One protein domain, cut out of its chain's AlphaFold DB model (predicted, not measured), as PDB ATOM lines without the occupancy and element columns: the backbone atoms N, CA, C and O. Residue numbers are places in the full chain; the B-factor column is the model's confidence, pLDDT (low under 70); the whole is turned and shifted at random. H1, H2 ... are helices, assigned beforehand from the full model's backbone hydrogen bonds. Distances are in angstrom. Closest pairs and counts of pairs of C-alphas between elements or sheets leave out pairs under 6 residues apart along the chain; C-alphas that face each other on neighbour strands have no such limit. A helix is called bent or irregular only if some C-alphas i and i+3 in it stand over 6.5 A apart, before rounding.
ATOM      1  N   PHE A   3      12.794 -29.593 -12.489       91.19
ATOM      2  CA  PHE A   3      12.163 -28.290 -12.689       91.19
ATOM      3  C   PHE A   3      13.024 -27.436 -13.615       91.19
ATOM      4  O   PHE A   3      14.238 -27.641 -13.702       91.19
ATOM      5  N   ASN A   4      12.409 -26.491 -14.315       90.44
ATOM      6  CA  ASN A   4      13.109 -25.609 -15.244       90.44
ATOM      7  C   ASN A   4      13.588 -24.327 -14.565       90.44
ATOM      8  O   ASN A   4      14.554 -23.729 -15.027       90.44
ATOM      9  N   THR A   5      12.938 -23.918 -13.473       88.19
ATOM     10  CA  THR A   5      13.289 -22.694 -12.747       88.19
ATOM     11  C   THR A   5      13.345 -22.926 -11.242       88.19
ATOM     12  O   THR A   5      12.705 -23.828 -10.703       88.19
ATOM     13  N   GLU A   6      14.095 -22.077 -10.542       86.00
ATOM     14  CA  GLU A   6      14.107 -22.061  -9.077       86.00
ATOM     15  C   GLU A   6      12.726 -21.699  -8.503       86.00
ATOM     16  O   GLU A   6      12.356 -22.173  -7.431       86.00
ATOM     17  N   GLN A   7      11.950 -20.878  -9.221       88.19
ATOM     18  CA  GLN A   7      10.605 -20.491  -8.802       88.19
ATOM     19  C   GLN A   7       9.656 -21.693  -8.801       88.19
ATOM     20  O   GLN A   7       8.966 -21.907  -7.814       88.19
ATOM     21  N   GLU A   8       9.703 -22.540  -9.832       91.00
ATOM     22  CA  GLU A   8       8.914 -23.778  -9.870       91.00
ATOM     23  C   GLU A   8       9.247 -24.713  -8.694       91.00
ATOM     24  O   GLU A   8       8.348 -25.303  -8.095       91.00
ATOM     25  N   VAL A   9      10.533 -24.831  -8.329       91.12
ATOM     26  CA  VAL A   9      10.959 -25.607  -7.148       91.12
ATOM     27  C   VAL A   9      10.380 -25.001  -5.874       91.12
ATOM     28  O   VAL A   9       9.877 -25.725  -5.012       91.12
ATOM     29  N   TYR A  10      10.479 -23.674  -5.746       91.56
ATOM     30  CA  TYR A  10       9.979 -22.946  -4.590       91.56
ATOM     31  C   TYR A  10       8.471 -23.136  -4.444       91.56
ATOM     32  O   TYR A  10       8.034 -23.541  -3.374       91.56
ATOM     33  N   ASP A  11       7.692 -22.928  -5.505       92.56
ATOM     34  CA  ASP A  11       6.231 -23.042  -5.483       92.56
ATOM     35  C   ASP A  11       5.781 -24.469  -5.167       92.56
ATOM     36  O   ASP A  11       4.894 -24.677  -4.331       92.56
ATOM     37  N   PHE A  12       6.448 -25.466  -5.758       93.94
ATOM     38  CA  PHE A  12       6.209 -26.873  -5.453       93.94
ATOM     39  C   PHE A  12       6.408 -27.163  -3.959       93.94
ATOM     40  O   PHE A  12       5.522 -27.711  -3.299       93.94
ATOM     41  N   TYR A  13       7.555 -26.766  -3.399       93.69
ATOM     42  CA  TYR A  13       7.853 -27.046  -1.997       93.69
ATOM     43  C   TYR A  13       7.028 -26.185  -1.032       93.69
ATOM     44  O   TYR A  13       6.644 -26.655   0.036       93.69
ATOM     45  N   ASN A  14       6.700 -24.949  -1.409       93.69
ATOM     46  CA  ASN A  14       5.862 -24.056  -0.613       93.69
ATOM     47  C   ASN A  14       4.428 -24.582  -0.513       93.69
ATOM     48  O   ASN A  14       3.813 -24.449   0.543       93.69
ATOM     49  N   THR A  15       3.926 -25.221  -1.575       93.56
ATOM     50  CA  THR A  15       2.626 -25.906  -1.579       93.56
ATOM     51  C   THR A  15       2.622 -27.068  -0.587       93.56
ATOM     52  O   THR A  15       1.741 -27.148   0.265       93.56
ATOM     53  N   TYR A  16       3.650 -27.923  -0.623       94.19
ATOM     54  CA  TYR A  16       3.823 -28.983   0.376       94.19
ATOM     55  C   TYR A  16       3.894 -28.413   1.803       94.19
ATOM     56  O   TYR A  16       3.161 -28.845   2.692       94.19
ATOM     57  N   ALA A  17       4.733 -27.400   2.019       94.56
ATOM     58  CA  ALA A  17       4.921 -26.784   3.326       94.56
ATOM     59  C   ALA A  17       3.644 -26.122   3.860       94.56
ATOM     60  O   ALA A  17       3.399 -26.154   5.068       94.56
ATOM     61  N   ARG A  18       2.801 -25.574   2.974       92.94
ATOM     62  CA  ARG A  18       1.473 -25.055   3.323       92.94
ATOM     63  C   ARG A  18       0.608 -26.153   3.917       92.94
ATOM     64  O   ARG A  18       0.045 -25.953   4.988       92.94
ATOM     65  N   GLU A  19       0.527 -27.301   3.249       93.06
ATOM     66  CA  GLU A  19      -0.304 -28.419   3.701       93.06
ATOM     67  C   GLU A  19       0.194 -29.032   5.007       93.06
ATOM     68  O   GLU A  19      -0.602 -29.357   5.889       93.06
ATOM     69  N   VAL A  20       1.507 -29.112   5.187       95.06
ATOM     70  CA  VAL A  20       2.086 -29.609   6.439       95.06
ATOM     71  C   VAL A  20       2.006 -28.570   7.562       95.06
ATOM     72  O   VAL A  20       1.852 -28.935   8.723       95.06
ATOM     73  N   GLY A  21       2.030 -27.276   7.243       95.56
ATOM     74  CA  GLY A  21       1.870 -26.191   8.213       95.56
ATOM     75  C   GLY A  21       3.189 -25.581   8.688       95.56
ATOM     76  O   GLY A  21       3.332 -25.258   9.866       95.56
ATOM     77  N   PHE A  22       4.160 -25.385   7.796       95.69
ATOM     78  CA  PHE A  22       5.400 -24.669   8.110       95.69
ATOM     79  C   PHE A  22       5.792 -23.662   7.021       95.69
ATOM     80  O   PHE A  22       5.316 -23.707   5.889       95.69
ATOM     81  N   SER A  23       6.643 -22.699   7.383       93.94
ATOM     82  CA  SER A  23       7.192 -21.723   6.432       93.94
ATOM     83  C   SER A  23       8.483 -22.233   5.811       93.94
ATOM     84  O   SER A  23       9.320 -22.810   6.505       93.94
ATOM     85  N   ILE A  24       8.699 -21.917   4.537       93.50
ATOM     86  CA  ILE A  24       9.978 -22.161   3.866       93.50
ATOM     87  C   ILE A  24      10.792 -20.873   3.752       93.50
ATOM     88  O   ILE A  24      10.267 -19.761   3.814       93.50
ATOM     89  N   ARG A  25      12.105 -21.022   3.582       90.06
ATOM     90  CA  ARG A  25      13.022 -19.918   3.293       90.06
ATOM     91  C   ARG A  25      14.086 -20.377   2.310       90.06
ATOM     92  O   ARG A  25      14.570 -21.503   2.407       90.06
ATOM     93  N   LYS A  26      14.484 -19.486   1.408       87.50
ATOM     94  CA  LYS A  26      15.669 -19.677   0.568       87.50
ATOM     95  C   LYS A  26      16.908 -19.342   1.403       87.50
ATOM     96  O   LYS A  26      16.927 -18.306   2.063       87.50
ATOM     97  N   SER A  27      17.907 -20.226   1.434       82.75
ATOM     98  CA  SER A  27      19.130 -20.022   2.229       82.75
ATOM     99  C   SER A  27      20.291 -19.494   1.385       82.75
ATOM    100  O   SER A  27      20.897 -18.486   1.739       82.75
ATOM    101  N   LYS A  28      20.602 -20.169   0.273       76.62
ATOM    102  CA  LYS A  28      21.662 -19.821  -0.680       76.62
ATOM    103  C   LYS A  28      21.193 -20.140  -2.098       76.62
ATOM    104  O   LYS A  28      20.554 -21.163  -2.317       76.62
ATOM    105  N   GLY A  29      21.529 -19.267  -3.041       70.69
ATOM    106  CA  GLY A  29      21.332 -19.508  -4.469       70.69
ATOM    107  C   GLY A  29      22.528 -20.236  -5.075       70.69
ATOM    108  O   GLY A  29      23.671 -19.950  -4.710       70.69
ATOM    109  N   HIS A  30      22.279 -21.155  -6.006       68.81
ATOM    110  CA  HIS A  30      23.347 -21.768  -6.792       68.81
ATOM    111  C   HIS A  30      23.771 -20.808  -7.902       68.81
ATOM    112  O   HIS A  30      23.043 -20.587  -8.872       68.81
ATOM    113  N   LYS A  31      24.960 -20.231  -7.731       71.00
ATOM    114  CA  LYS A  31      25.662 -19.514  -8.790       71.00
ATOM    115  C   LYS A  31      26.652 -20.456  -9.467       71.00
ATOM    116  O   LYS A  31      27.195 -21.348  -8.813       71.00
ATOM    117  N   ASP A  32      26.850 -20.288 -10.765       70.19
ATOM    118  CA  ASP A  32      27.894 -20.995 -11.497       70.19
ATOM    119  C   ASP A  32      29.295 -20.517 -11.062       70.19
ATOM    120  O   ASP A  32      29.448 -19.597 -10.252       70.19
ATOM    121  N   GLN A  33      30.338 -21.146 -11.607       73.38
ATOM    122  CA  GLN A  33      31.734 -20.789 -11.323       73.38
ATOM    123  C   GLN A  33      32.112 -19.345 -11.723       73.38
ATOM    124  O   GLN A  33      33.176 -18.871 -11.335       73.38
ATOM    125  N   TYR A  34      31.252 -18.650 -12.474       77.12
ATOM    126  CA  TYR A  34      31.418 -17.267 -12.923       77.12
ATOM    127  C   TYR A  34      30.536 -16.279 -12.140       77.12
ATOM    128  O   TYR A  34      30.582 -15.078 -12.389       77.12
ATOM    129  N   GLY A  35      29.751 -16.761 -11.170       77.12
ATOM    130  CA  GLY A  35      28.863 -15.936 -10.356       77.12
ATOM    131  C   GLY A  35      27.495 -15.650 -10.984       77.12
ATOM    132  O   GLY A  35      26.716 -14.897 -10.389       77.12
ATOM    133  N   HIS A  36      27.168 -16.248 -12.131       75.19
ATOM    134  CA  HIS A  36      25.842 -16.141 -12.737       75.19
ATOM    135  C   HIS A  36      24.858 -17.089 -12.066       75.19
ATOM    136  O   HIS A  36      25.226 -18.150 -11.567       75.19
ATOM    137  N   TRP A  37      23.580 -16.726 -12.080       70.56
ATOM    138  CA  TRP A  37      22.524 -17.629 -11.645       70.56
ATOM    139  C   TRP A  37      22.497 -18.871 -12.532       70.56
ATOM    140  O   TRP A  37      22.592 -18.781 -13.757       70.56
ATOM    141  N   PHE A  38      22.404 -20.039 -11.902       71.31
ATOM    142  CA  PHE A  38      22.360 -21.298 -12.626       71.31
ATOM    143  C   PHE A  38      21.093 -21.372 -13.492       71.31
ATOM    144  O   PHE A  38      19.983 -21.433 -12.973       71.31
ATOM    145  N   ASN A  39      21.273 -21.415 -14.814       69.25
ATOM    146  CA  ASN A  39      20.188 -21.542 -15.798       69.25
ATOM    147  C   ASN A  39      19.885 -23.003 -16.187       69.25
ATOM    148  O   ASN A  39      19.220 -23.262 -17.189       69.25
ATOM    149  N   GLY A  40      20.422 -23.979 -15.452       78.94
ATOM    150  CA  GLY A  40      20.143 -25.390 -15.703       78.94
ATOM    151  C   GLY A  40      18.874 -25.876 -15.003       78.94
ATOM    152  O   GLY A  40      18.246 -25.168 -14.221       78.94
ATOM    153  N   LYS A  41      18.506 -27.134 -15.263       85.81
ATOM    154  CA  LYS A  41      17.369 -27.767 -14.588       85.81
ATOM    155  C   LYS A  41      17.670 -27.985 -13.110       85.81
ATOM    156  O   LYS A  41      18.741 -28.475 -12.754       85.81
ATOM    157  N   PHE A  42      16.685 -27.707 -12.273       87.75
ATOM    158  CA  PHE A  42      16.750 -27.925 -10.837       87.75
ATOM    159  C   PHE A  42      16.181 -29.300 -10.483       87.75
ATOM    160  O   PHE A  42      15.273 -29.809 -11.145       87.75
ATOM    161  N   GLN A  43      16.706 -29.919  -9.430       88.38
ATOM    162  CA  GLN A  43      16.176 -31.163  -8.877       88.38
ATOM    163  C   GLN A  43      16.312 -31.157  -7.358       88.38
ATOM    164  O   GLN A  43      17.260 -30.595  -6.817       88.38
ATOM    165  N   ILE A  44      15.374 -31.812  -6.680       88.00
ATOM    166  CA  ILE A  44      15.448 -32.032  -5.235       88.00
ATOM    167  C   ILE A  44      16.401 -33.203  -4.997       88.00
ATOM    168  O   ILE A  44      16.147 -34.304  -5.489       88.00
ATOM    169  N   THR A  45      17.501 -32.957  -4.288       90.44
ATOM    170  CA  THR A  45      18.514 -33.976  -3.964       90.44
ATOM    171  C   THR A  45      18.280 -34.627  -2.610       90.44
ATOM    172  O   THR A  45      18.600 -35.796  -2.435       90.44
ATOM    173  N   GLU A  46      17.721 -33.880  -1.662       91.38
ATOM    174  CA  GLU A  46      17.496 -34.318  -0.291       91.38
ATOM    175  C   GLU A  46      16.195 -33.709   0.233       91.38
ATOM    176  O   GLU A  46      15.848 -32.572  -0.095       91.38
ATOM    177  N   PHE A  47      15.470 -34.484   1.035       91.12
ATOM    178  CA  PHE A  47      14.241 -34.060   1.682       91.12
ATOM    179  C   PHE A  47      14.193 -34.638   3.098       91.12
ATOM    180  O   PHE A  47      14.241 -35.854   3.272       91.12
ATOM    181  N   ILE A  48      14.101 -33.755   4.092       92.62
ATOM    182  CA  ILE A  48      14.038 -34.104   5.513       92.62
ATOM    183  C   ILE A  48      12.661 -33.659   6.027       92.62
ATOM    184  O   ILE A  48      12.441 -32.453   6.155       92.62
ATOM    185  N   PRO A  49      11.724 -34.592   6.267       92.56
ATOM    186  CA  PRO A  49      10.364 -34.260   6.694       92.56
ATOM    187  C   PRO A  49      10.248 -33.948   8.190       92.56
ATOM    188  O   PRO A  49       9.235 -33.396   8.612       92.56
ATOM    189  N   ASP A  50      11.237 -34.330   8.999       95.25
ATOM    190  CA  ASP A  50      11.163 -34.193  10.450       95.25
ATOM    191  C   ASP A  50      11.303 -32.734  10.892       95.25
ATOM    192  O   ASP A  50      12.216 -32.010  10.487       95.25
ATOM    193  N   HIS A  51      10.409 -32.323  11.789       94.19
ATOM    194  CA  HIS A  51      10.400 -30.992  12.382       94.19
ATOM    195  C   HIS A  51      10.720 -31.067  13.875       94.19
ATOM    196  O   HIS A  51      10.246 -31.944  14.593       94.19
ATOM    197  N   ASN A  52      11.490 -30.095  14.362       95.75
ATOM    198  CA  ASN A  52      11.836 -29.956  15.779       95.75
ATOM    199  C   ASN A  52      10.895 -29.004  16.544       95.75
ATOM    200  O   ASN A  52      11.202 -28.588  17.659       95.75
ATOM    201  N   HIS A  53       9.772 -28.627  15.937       93.62
ATOM    202  CA  HIS A  53       8.778 -27.722  16.500       93.62
ATOM    203  C   HIS A  53       7.370 -28.148  16.072       93.62
ATOM    204  O   HIS A  53       7.196 -28.866  15.087       93.62
ATOM    205  N   ALA A  54       6.353 -27.668  16.789       95.75
ATOM    206  CA  ALA A  54       4.966 -27.878  16.395       95.75
ATOM    207  C   ALA A  54       4.667 -27.199  15.048       95.75
ATOM    208  O   ALA A  54       5.161 -26.105  14.760       95.75
ATOM    209  N   LEU A  55       3.850 -27.859  14.233       96.50
ATOM    210  CA  LEU A  55       3.366 -27.338  12.959       96.50
ATOM    211  C   LEU A  55       2.137 -26.448  13.180       96.50
ATOM    212  O   LEU A  55       1.388 -26.617  14.145       96.50
ATOM    213  N   ALA A  56       1.931 -25.481  12.290       94.94
ATOM    214  CA  ALA A  56       0.765 -24.613  12.331       94.94
ATOM    215  C   ALA A  56      -0.510 -25.403  12.006       94.94
ATOM    216  O   ALA A  56      -0.552 -26.193  11.063       94.94
ATOM    217  N   SER A  57      -1.581 -25.144  12.760       93.31
ATOM    218  CA  SER A  57      -2.907 -25.671  12.436       93.31
ATOM    219  C   SER A  57      -3.401 -25.113  11.095       93.31
ATOM    220  O   SER A  57      -2.989 -24.014  10.710       93.31
ATOM    221  N   PRO A  58      -4.337 -25.793  10.406       88.69
ATOM    222  CA  PRO A  58      -4.919 -25.295   9.158       88.69
ATOM    223  C   PRO A  58      -5.408 -23.841   9.245       88.69
ATOM    224  O   PRO A  58      -5.061 -23.023   8.400       88.69
ATOM    225  N   SER A  59      -6.072 -23.488  10.350       88.00
ATOM    226  CA  SER A  59      -6.564 -22.136  10.663       88.00
ATOM    227  C   SER A  59      -5.488 -21.084  10.959       88.00
ATOM    228  O   SER A  59      -5.818 -19.946  11.261       88.00
ATOM    229  N   LYS A  60      -4.205 -21.456  10.956       89.56
ATOM    230  CA  LYS A  60      -3.069 -20.553  11.198       89.56
ATOM    231  C   LYS A  60      -2.076 -20.544  10.038       89.56
ATOM    232  O   LYS A  60      -1.071 -19.841  10.114       89.56
ATOM    233  N   ARG A  61      -2.330 -21.299   8.960       88.31
ATOM    234  CA  ARG A  61      -1.425 -21.379   7.801       88.31
ATOM    235  C   ARG A  61      -1.236 -20.022   7.125       88.31
ATOM    236  O   ARG A  61      -0.122 -19.722   6.717       88.31
ATOM    237  N   MET A  62      -2.264 -19.175   7.083       87.56
ATOM    238  CA  MET A  62      -2.173 -17.808   6.546       87.56
ATOM    239  C   MET A  62      -1.235 -16.889   7.343       87.56
ATOM    240  O   MET A  62      -0.807 -15.858   6.840       87.56
ATOM    241  N   LEU A  63      -0.868 -17.255   8.577       90.56
ATOM    242  CA  LEU A  63       0.103 -16.500   9.375       90.56
ATOM    243  C   LEU A  63       1.556 -16.847   9.003       90.56
ATOM    244  O   LEU A  63       2.482 -16.119   9.371       90.56
ATOM    245  N   LEU A  64       1.777 -17.956   8.287       92.56
ATOM    246  CA  LEU A  64       3.099 -18.409   7.866       92.56
ATOM    247  C   LEU A  64       3.666 -17.455   6.815       92.56
ATOM    248  O   LEU A  64       3.060 -17.221   5.775       92.56
TER     249      LEU A  64
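Overview. This is residues 3 to 64 of the 166 residues of the protein "Protein FAR1-RELATED SEQUENCE" of Hibiscus syriacus (UniProt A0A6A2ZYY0). With little regular structure, this is one helix, H1, and a long loop, residues 21 to 57, that runs back along it, turns beyond its first residues and returns to a short helix, H2, near H1's last residues. The printed part has 62 residues with two named helices, H1 then H2, and no named strand; the class is all helix, with 21 residues in named elements. The whole is a loose rod, with a radius of gyration of the C-alphas of 14.1 A and spans of 44 by 20 by 17 A.

Arrangement. H1, residues 6 to 20, is close to but not clearly touching H2, residues 58 to 63; their closest C-alphas, of Arg 18 and Arg 61, are 6.5 A apart. They run opposite ways at a steep tilt of 43 degrees. Every O i to N i+4 pair is within hydrogen-bond range in H1; in H2 0 of 2 are, against 2 of 3 O i to N i+3 pairs.

Along the chain. H1 begins at C-alpha 6 (14.107, -22.061, -9.077) and is 21.0 A long. H2, 10.1 A long, ends at C-alpha 63 (0.103, -16.500, 9.375); it is irregular, with C-alphas 59 and 62 7.4 A apart.

Size, cuts and confidence. The C-alphas farthest apart, of Tyr 34 and Ser 59, are 45.0 A apart. The printed part has no cut; the link from H1 to H2 is long, 37 residues. Mean pLDDT of the printed part is 87.7; residues 30 and 39 are under 70.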